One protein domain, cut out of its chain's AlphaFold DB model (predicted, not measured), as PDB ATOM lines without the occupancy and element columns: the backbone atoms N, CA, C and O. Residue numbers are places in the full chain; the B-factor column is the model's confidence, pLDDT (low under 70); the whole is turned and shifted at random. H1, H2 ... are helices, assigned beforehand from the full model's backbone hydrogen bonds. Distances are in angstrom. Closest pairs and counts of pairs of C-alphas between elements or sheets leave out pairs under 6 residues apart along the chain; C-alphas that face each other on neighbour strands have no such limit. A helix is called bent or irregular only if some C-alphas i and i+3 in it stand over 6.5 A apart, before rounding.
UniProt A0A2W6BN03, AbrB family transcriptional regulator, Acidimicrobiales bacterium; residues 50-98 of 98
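Overview. This is residues 50 to 98 of the 98 residues of the protein "AbrB family transcriptional regulator" of Acidimicrobiales bacterium (UniProt A0A2W6BN03). The model is an open arc of three helices with no packed core: the longest helix, H2, makes one arm, the short H1 turns a corner at its beginning, and H3 stands at the other end of the arc, beyond the link of residues 73 to 81. No two of the helices touch, and the middle between H2 and H3 is empty. The printed part has 49 residues, with three named helices in the order H1, H2, H3 and no named strand, and the class is all helix. It is only just extended, close to loose, with a radius of gyration of the C-alphas of 14.6 A, and the C-alphas span 35 by 27 by 21 A along their three main axes.

Arrangement. H2, residues 58 to 72, touches no helix. H1, residues 50 to 56, is close to H2 but not clearly touching it, with 2 pairs of C-alphas within 8 A. The closest C-alphas of the two are those of Phe 55 and Gln 61, 6.9 A apart. Their lines stand at a steep tilt of 57 degrees, and they run the same way, with centres 16.1 A apart. H3, residues 82 to 94, is apart from H2 and also apart from H1. In H2 and H3 each O i to N i+4 pair is within hydrogen-bond range. In H1 this holds for 0 of 3 pairs, while 3 of its 4 O i to N i+3 pairs are within range.

Along the chain. H2 runs from Pro 58 to Ala 72, 21.0 A from first to last C-alpha, and begins with C-alpha 58 at (11.532, -25.409, -36.500). Before it, H1 runs from Pro 50, with its C-alpha at (23.560, -16.845, -31.145), to Trp 56. H1 is irregular: C-alphas 51 and 54 are 7.3 A apart. H3 runs from Asp 82 to Lys 94, 18.3 A from first to last C-alpha, and ends with C-alpha 94 at (-5.880, -19.125, -8.090).

Size, cuts and confidence. The C-alphas of Pro 50 and Thr 95, the two farthest apart, are 38.2 A from each other. The printed part has no cut and ends at residue 98, the chain's last. The link from H1 to H2 is tight, with 1 residue, and the link from H2 to H3 is short, with 9 residues; no link is long. Three stretches stand free: residues 57 to 63, of which 58 to 63 belong to H2; residues 68 to 74, of which 68 to 72 belong to H2; and residues 91 to 96, of which 91 to 94 belong to H3. The mean pLDDT of the printed part is 91.6, and one printed residue, Leu 98, is under 70.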
ATOM      1  N   PRO A  50      23.633 -15.441 -31.538       78.06
ATOM      2  CA  PRO A  50      23.560 -16.845 -31.145       78.06
ATOM      3  C   PRO A  50      22.623 -17.107 -29.958       78.06
ATOM      4  O   PRO A  50      21.975 -18.154 -29.919       78.06
ATOM      5  N   GLU A  51      22.488 -16.157 -29.026       83.25
ATOM      6  CA  GLU A  51      21.570 -16.265 -27.883       83.25
ATOM      7  C   GLU A  51      20.091 -16.152 -28.285       83.25
ATOM      8  O   GLU A  51      19.211 -16.556 -27.526       83.25
ATOM      9  N   GLN A  52      19.802 -15.652 -29.488       85.81
ATOM     10  CA  GLN A  52      18.462 -15.512 -30.065       85.81
ATOM     11  C   GLN A  52      18.185 -16.523 -31.190       85.81
ATOM     12  O   GLN A  52      17.072 -16.585 -31.713       85.81
ATOM     13  N   ALA A  53      19.162 -17.360 -31.559       84.25
ATOM     14  CA  ALA A  53      19.022 -18.330 -32.648       84.25
ATOM     15  C   ALA A  53      17.901 -19.361 -32.408       84.25
ATOM     16  O   ALA A  53      17.308 -19.865 -33.361       84.25
ATOM     17  N   TRP A  54      17.566 -19.644 -31.143       85.00
ATOM     18  CA  TRP A  54      16.493 -20.574 -30.767       85.00
ATOM     19  C   TRP A  54      15.124 -20.185 -31.340       85.00
ATOM     20  O   TRP A  54      14.318 -21.081 -31.617       85.00
ATOM     21  N   PHE A  55      14.875 -18.886 -31.554       83.25
ATOM     22  CA  PHE A  55      13.630 -18.371 -32.131       83.25
ATOM     23  C   PHE A  55      13.375 -18.977 -33.516       83.25
ATOM     24  O   PHE A  55      12.263 -19.387 -33.830       83.25
ATOM     25  N   TRP A  56      14.443 -19.153 -34.295       84.19
ATOM     26  CA  TRP A  56      14.389 -19.687 -35.655       84.19
ATOM     27  C   TRP A  56      14.363 -21.216 -35.727       84.19
ATOM     28  O   TRP A  56      14.341 -21.780 -36.822       84.19
ATOM     29  N   SER A  57      14.356 -21.917 -34.590       86.94
ATOM     30  CA  SER A  57      14.232 -23.375 -34.608       86.94
ATOM     31  C   SER A  57      12.874 -23.802 -35.194       86.94
ATOM     32  O   SER A  57      11.865 -23.128 -34.964       86.94
ATOM     33  N   PRO A  58      12.787 -24.950 -35.895       87.50
ATOM     34  CA  PRO A  58      11.532 -25.409 -36.500       87.50
ATOM     35  C   PRO A  58      10.369 -25.506 -35.507       87.50
ATOM     36  O   PRO A  58       9.222 -25.208 -35.838       87.50
ATOM     37  N   GLN A  59      10.668 -25.903 -34.268       88.75
ATOM     38  CA  GLN A  59       9.683 -25.989 -33.198       88.75
ATOM     39  C   GLN A  59       9.121 -24.613 -32.820       88.75
ATOM     40  O   GLN A  59       7.907 -24.484 -32.666       88.75
ATOM     41  N   TRP A  60       9.975 -23.598 -32.670       91.62
ATOM     42  CA  TRP A  60       9.535 -22.245 -32.329       91.62
ATOM     43  C   TRP A  60       8.789 -21.580 -33.480       91.62
ATOM     44  O   TRP A  60       7.701 -21.065 -33.256       91.62
ATOM     45  N   GLN A  61       9.270 -21.719 -34.717       96.06
ATOM     46  CA  GLN A  61       8.548 -21.231 -35.895       96.06
ATOM     47  C   GLN A  61       7.155 -21.859 -36.040       96.06
ATOM     48  O   GLN A  61       6.209 -21.178 -36.421       96.06
ATOM     49  N   THR A  62       7.004 -23.148 -35.712       94.00
ATOM     50  CA  THR A  62       5.691 -23.815 -35.744       94.00
ATOM     51  C   THR A  62       4.730 -23.182 -34.738       94.00
ATOM     52  O   THR A  62       3.603 -22.853 -35.096       94.00
ATOM     53  N   LYS A  63       5.190 -22.954 -33.502       95.50
ATOM     54  CA  LYS A  63       4.390 -22.295 -32.460       95.50
ATOM     55  C   LYS A  63       4.058 -20.847 -32.798       95.50
ATOM     56  O   LYS A  63       2.952 -20.406 -32.511       95.50
ATOM     57  N   GLU A  64       4.985 -20.128 -33.420       96.75
ATOM     58  CA  GLU A  64       4.746 -18.759 -33.872       96.75
ATOM     59  C   GLU A  64       3.636 -18.719 -34.927       96.75
ATOM     60  O   GLU A  64       2.695 -17.943 -34.813       96.75
ATOM     61  N   HIS A  65       3.665 -19.633 -35.900       95.69
ATOM     62  CA  HIS A  65       2.592 -19.745 -36.889       95.69
ATOM     63  C   HIS A  65       1.233 -20.115 -36.273       95.69
ATOM     64  O   HIS A  65       0.193 -19.643 -36.738       95.69
ATOM     65  N   GLU A  66       1.223 -20.963 -35.242       96.50
ATOM     66  CA  GLU A  66       0.010 -21.264 -34.475       96.50
ATOM     67  C   GLU A  66      -0.515 -20.014 -33.753       96.50
ATOM     68  O   GLU A  66      -1.699 -19.697 -33.875       96.50
ATOM     69  N   ALA A  67       0.363 -19.266 -33.080       95.75
ATOM     70  CA  ALA A  67       0.016 -18.028 -32.388       95.75
ATOM     71  C   ALA A  67      -0.514 -16.952 -33.354       95.75
ATOM     72  O   ALA A  67      -1.554 -16.350 -33.088       95.75
ATOM     73  N   ASP A  68       0.124 -16.768 -34.511       96.56
ATOM     74  CA  ASP A  68      -0.342 -15.869 -35.574       96.56
ATOM     75  C   ASP A  68      -1.745 -16.247 -36.065       96.56
ATOM     76  O   ASP A  68      -2.615 -15.389 -36.247       96.56
ATOM     77  N   SER A  69      -1.990 -17.544 -36.267       97.12
ATOM     78  CA  SER A  69      -3.302 -18.065 -36.664       97.12
ATOM     79  C   SER A  69      -4.361 -17.813 -35.591       97.12
ATOM     80  O   SER A  69      -5.506 -17.478 -35.910       97.12
ATOM     81  N   ASP A  70      -3.995 -17.964 -34.320       96.94
ATOM     82  CA  ASP A  70      -4.865 -17.678 -33.185       96.94
ATOM     83  C   ASP A  70      -5.211 -16.187 -33.113       96.94
ATOM     84  O   ASP A  70      -6.394 -15.843 -33.056       96.94
ATOM     85  N   ILE A  71      -4.220 -15.300 -33.237       95.12
ATOM     86  CA  ILE A  71      -4.417 -13.845 -33.270       95.12
ATOM     87  C   ILE A  71      -5.322 -13.448 -34.440       95.12
ATOM     88  O   ILE A  71      -6.317 -12.748 -34.240       95.12
ATOM     89  N   ALA A  72      -5.029 -13.930 -35.651       96.19
ATOM     90  CA  ALA A  72      -5.808 -13.619 -36.848       96.19
ATOM     91  C   ALA A  72      -7.267 -14.093 -36.742       96.19
ATOM     92  O   ALA A  72      -8.176 -13.459 -37.280       96.19
ATOM     93  N   ALA A  73      -7.503 -15.195 -36.031       96.81
ATOM     94  CA  ALA A  73      -8.836 -15.724 -35.777       96.81
ATOM     95  C   ALA A  73      -9.518 -15.132 -34.531       96.81
ATOM     96  O   ALA A  73     -10.629 -15.550 -34.198       96.81
ATOM     97  N   GLY A  74      -8.871 -14.205 -33.817       95.50
ATOM     98  CA  GLY A  74      -9.377 -13.655 -32.557       95.50
ATOM     99  C   GLY A  74      -9.455 -14.684 -31.422       95.50
ATOM    100  O   GLY A  74     -10.219 -14.504 -30.473       95.50
ATOM    101  N   ARG A  75      -8.696 -15.782 -31.509       94.38
ATOM    102  CA  ARG A  75      -8.566 -16.793 -30.456       94.38
ATOM    103  C   ARG A  75      -7.554 -16.297 -29.430       94.38
ATOM    104  O   ARG A  75      -6.364 -16.551 -29.516       94.38
ATOM    105  N   GLY A  76      -8.045 -15.559 -28.447       91.06
ATOM    106  CA  GLY A  76      -7.217 -15.025 -27.377       91.06
ATOM    107  C   GLY A  76      -8.018 -14.124 -26.454       91.06
ATOM    108  O   GLY A  76      -9.231 -13.967 -26.601       91.06
ATOM    109  N   LYS A  77      -7.330 -13.531 -25.486       91.94
ATOM    110  CA  LYS A  77      -7.885 -12.468 -24.652       91.94
ATOM    111  C   LYS A  77      -7.040 -11.226 -24.854       91.94
ATOM    112  O   LYS A  77      -5.821 -11.293 -24.737       91.94
ATOM    113  N   VAL A  78      -7.703 -10.120 -25.157       92.75
ATOM    114  CA  VAL A  78      -7.087  -8.797 -25.207       92.75
ATOM    115  C   VAL A  78      -7.450  -8.093 -23.915       92.75
ATOM    116  O   VAL A  78      -8.622  -8.069 -23.544       92.75
ATOM    117  N   TYR A  79      -6.443  -7.538 -23.257       95.88
ATOM    118  CA  TYR A  79      -6.604  -6.675 -22.098       95.88
ATOM    119  C   TYR A  79      -6.138  -5.283 -22.504       95.88
ATOM    120  O   TYR A  79      -5.127  -5.142 -23.192       95.88
ATOM    121  N   TYR A  80      -6.889  -4.260 -22.118       96.12
ATOM    122  CA  TYR A  80      -6.634  -2.879 -22.534       96.12
ATOM    123  C   TYR A  80      -5.832  -2.090 -21.493       96.12
ATOM    124  O   TYR A  80      -5.615  -0.890 -21.656       96.12
ATOM    125  N   SER A  81      -5.404  -2.760 -20.421       97.75
ATOM    126  CA  SER A  81      -4.524  -2.221 -19.388       97.75
ATOM    127  C   SER A  81      -3.733  -3.338 -18.713       97.75
ATOM    128  O   SER A  81      -4.174  -4.494 -18.672       97.75
ATOM    129  N   ASP A  82      -2.588  -2.975 -18.146       97.31
ATOM    130  CA  ASP A  82      -1.749  -3.898 -17.385       97.31
ATOM    131  C   ASP A  82      -2.485  -4.381 -16.127       97.31
ATOM    132  O   ASP A  82      -2.384  -5.552 -15.762       97.31
ATOM    133  N   GLU A  83      -3.297  -3.524 -15.498       97.94
ATOM    134  CA  GLU A  83      -4.126  -3.885 -14.348       97.94
ATOM    135  C   GLU A  83      -5.140  -4.984 -14.693       97.94
ATOM    136  O   GLU A  83      -5.309  -5.938 -13.930       97.94
ATOM    137  N   GLU A  84      -5.800  -4.877 -15.850       97.69
ATOM    138  CA  GLU A  84      -6.758  -5.878 -16.326       97.69
ATOM    139  C   GLU A  84      -6.065  -7.218 -16.617       97.69
ATOM    140  O   GLU A  84      -6.553  -8.275 -16.198       97.69
ATOM    141  N   PHE A  85      -4.897  -7.180 -17.267       96.31
ATOM    142  CA  PHE A  85      -4.091  -8.372 -17.530       96.31
ATOM    143  C   PHE A  85      -3.639  -9.054 -16.234       96.31
ATOM    144  O   PHE A  85      -3.834 -10.261 -16.069       96.31
ATOM    145  N   LEU A  86      -3.074  -8.294 -15.291       97.00
ATOM    146  CA  LEU A  86      -2.567  -8.827 -14.027       97.00
ATOM    147  C   LEU A  86      -3.686  -9.412 -13.163       97.00
ATOM    148  O   LEU A  86      -3.511 -10.489 -12.592       97.00
ATOM    149  N   ALA A  87      -4.857  -8.768 -13.119       96.62
ATOM    150  CA  ALA A  87      -6.018  -9.303 -12.415       96.62
ATOM    151  C   ALA A  87      -6.471 -10.649 -13.007       96.62
ATOM    152  O   ALA A  87      -6.769 -11.598 -12.273       96.62
ATOM    153  N   ALA A  88      -6.493 -10.763 -14.338       94.62
ATOM    154  CA  ALA A  88      -6.846 -12.005 -15.014       94.62
ATOM    155  C   ALA A  88      -5.795 -13.107 -14.802       94.62
ATOM    156  O   ALA A  88      -6.156 -14.271 -14.595       94.62
ATOM    157  N   LEU A  89      -4.509 -12.745 -14.809       95.00
ATOM    158  CA  LEU A  89      -3.408 -13.660 -14.532       95.00
ATOM    159  C   LEU A  89      -3.491 -14.192 -13.096       95.00
ATOM    160  O   LEU A  89      -3.514 -15.406 -12.897       95.00
ATOM    161  N   GLU A  90      -3.641 -13.318 -12.102       96.00
ATOM    162  CA  GLU A  90      -3.783 -13.716 -10.697       96.00
ATOM    163  C   GLU A  90      -5.000 -14.633 -10.487       96.00
ATOM    164  O   GLU A  90      -4.915 -15.651  -9.790       96.00
ATOM    165  N   ALA A  91      -6.131 -14.326 -11.129       93.94
ATOM    166  CA  ALA A  91      -7.311 -15.183 -11.091       93.94
ATOM    167  C   ALA A  91      -7.035 -16.571 -11.701       93.94
ATOM    168  O   ALA A  91      -7.445 -17.589 -11.139       93.94
ATOM    169  N   SER A  92      -6.310 -16.638 -12.821       92.19
ATOM    170  CA  SER A  92      -5.962 -17.910 -13.464       92.19
ATOM    171  C   SER A  92      -5.063 -18.789 -12.582       92.19
ATOM    172  O   SER A  92      -5.375 -19.973 -12.425       92.19
ATOM    173  N   VAL A  93      -4.072 -18.198 -11.895       92.94
ATOM    174  CA  VAL A  93      -3.233 -18.878 -10.885       92.94
ATOM    175  C   VAL A  93      -4.104 -19.478  -9.782       92.94
ATOM    176  O   VAL A  93      -4.004 -20.667  -9.487       92.94
ATOM    177  N   LYS A  94      -5.006 -18.680  -9.192       90.88
ATOM    178  CA  LYS A  94      -5.880 -19.125  -8.090       90.88
ATOM    179  C   LYS A  94      -6.818 -20.262  -8.495       90.88
ATOM    180  O   LYS A  94      -7.151 -21.106  -7.671       90.88
ATOM    181  N   THR A  95      -7.252 -20.274  -9.753       90.25
ATOM    182  CA  THR A  95      -8.147 -21.314 -10.286       90.25
ATOM    183  C   THR A  95      -7.421 -22.560 -10.797       90.25
ATOM    184  O   THR A  95      -8.095 -23.495 -11.224       90.25
ATOM    185  N   GLY A  96      -6.081 -22.592 -10.769       84.56
ATOM    186  CA  GLY A  96      -5.292 -23.693 -11.333       84.56
ATOM    187  C   GLY A  96      -5.487 -23.860 -12.844       84.56
ATOM    188  O   GLY A  96      -5.408 -24.971 -13.354       84.56
ATOM    189  N   LYS A  97      -5.825 -22.768 -13.545       73.56
ATOM    190  CA  LYS A  97      -6.030 -22.733 -15.004       73.56
ATOM    191  C   LYS A  97      -4.773 -22.331 -15.783       73.56
ATOM    192  O   LYS A  97      -4.877 -22.050 -16.976       73.56
ATOM    193  N   LEU A  98      -3.635 -22.276 -15.100       59.97
ATOM    194  CA  LEU A  98      -2.308 -22.119 -15.688       59.97
ATOM    195  C   LEU A  98      -1.593 -23.464 -15.706       59.97
ATOM    196  O   LEU A  98      -1.766 -24.215 -14.718       59.97
TER     197      LEU A  98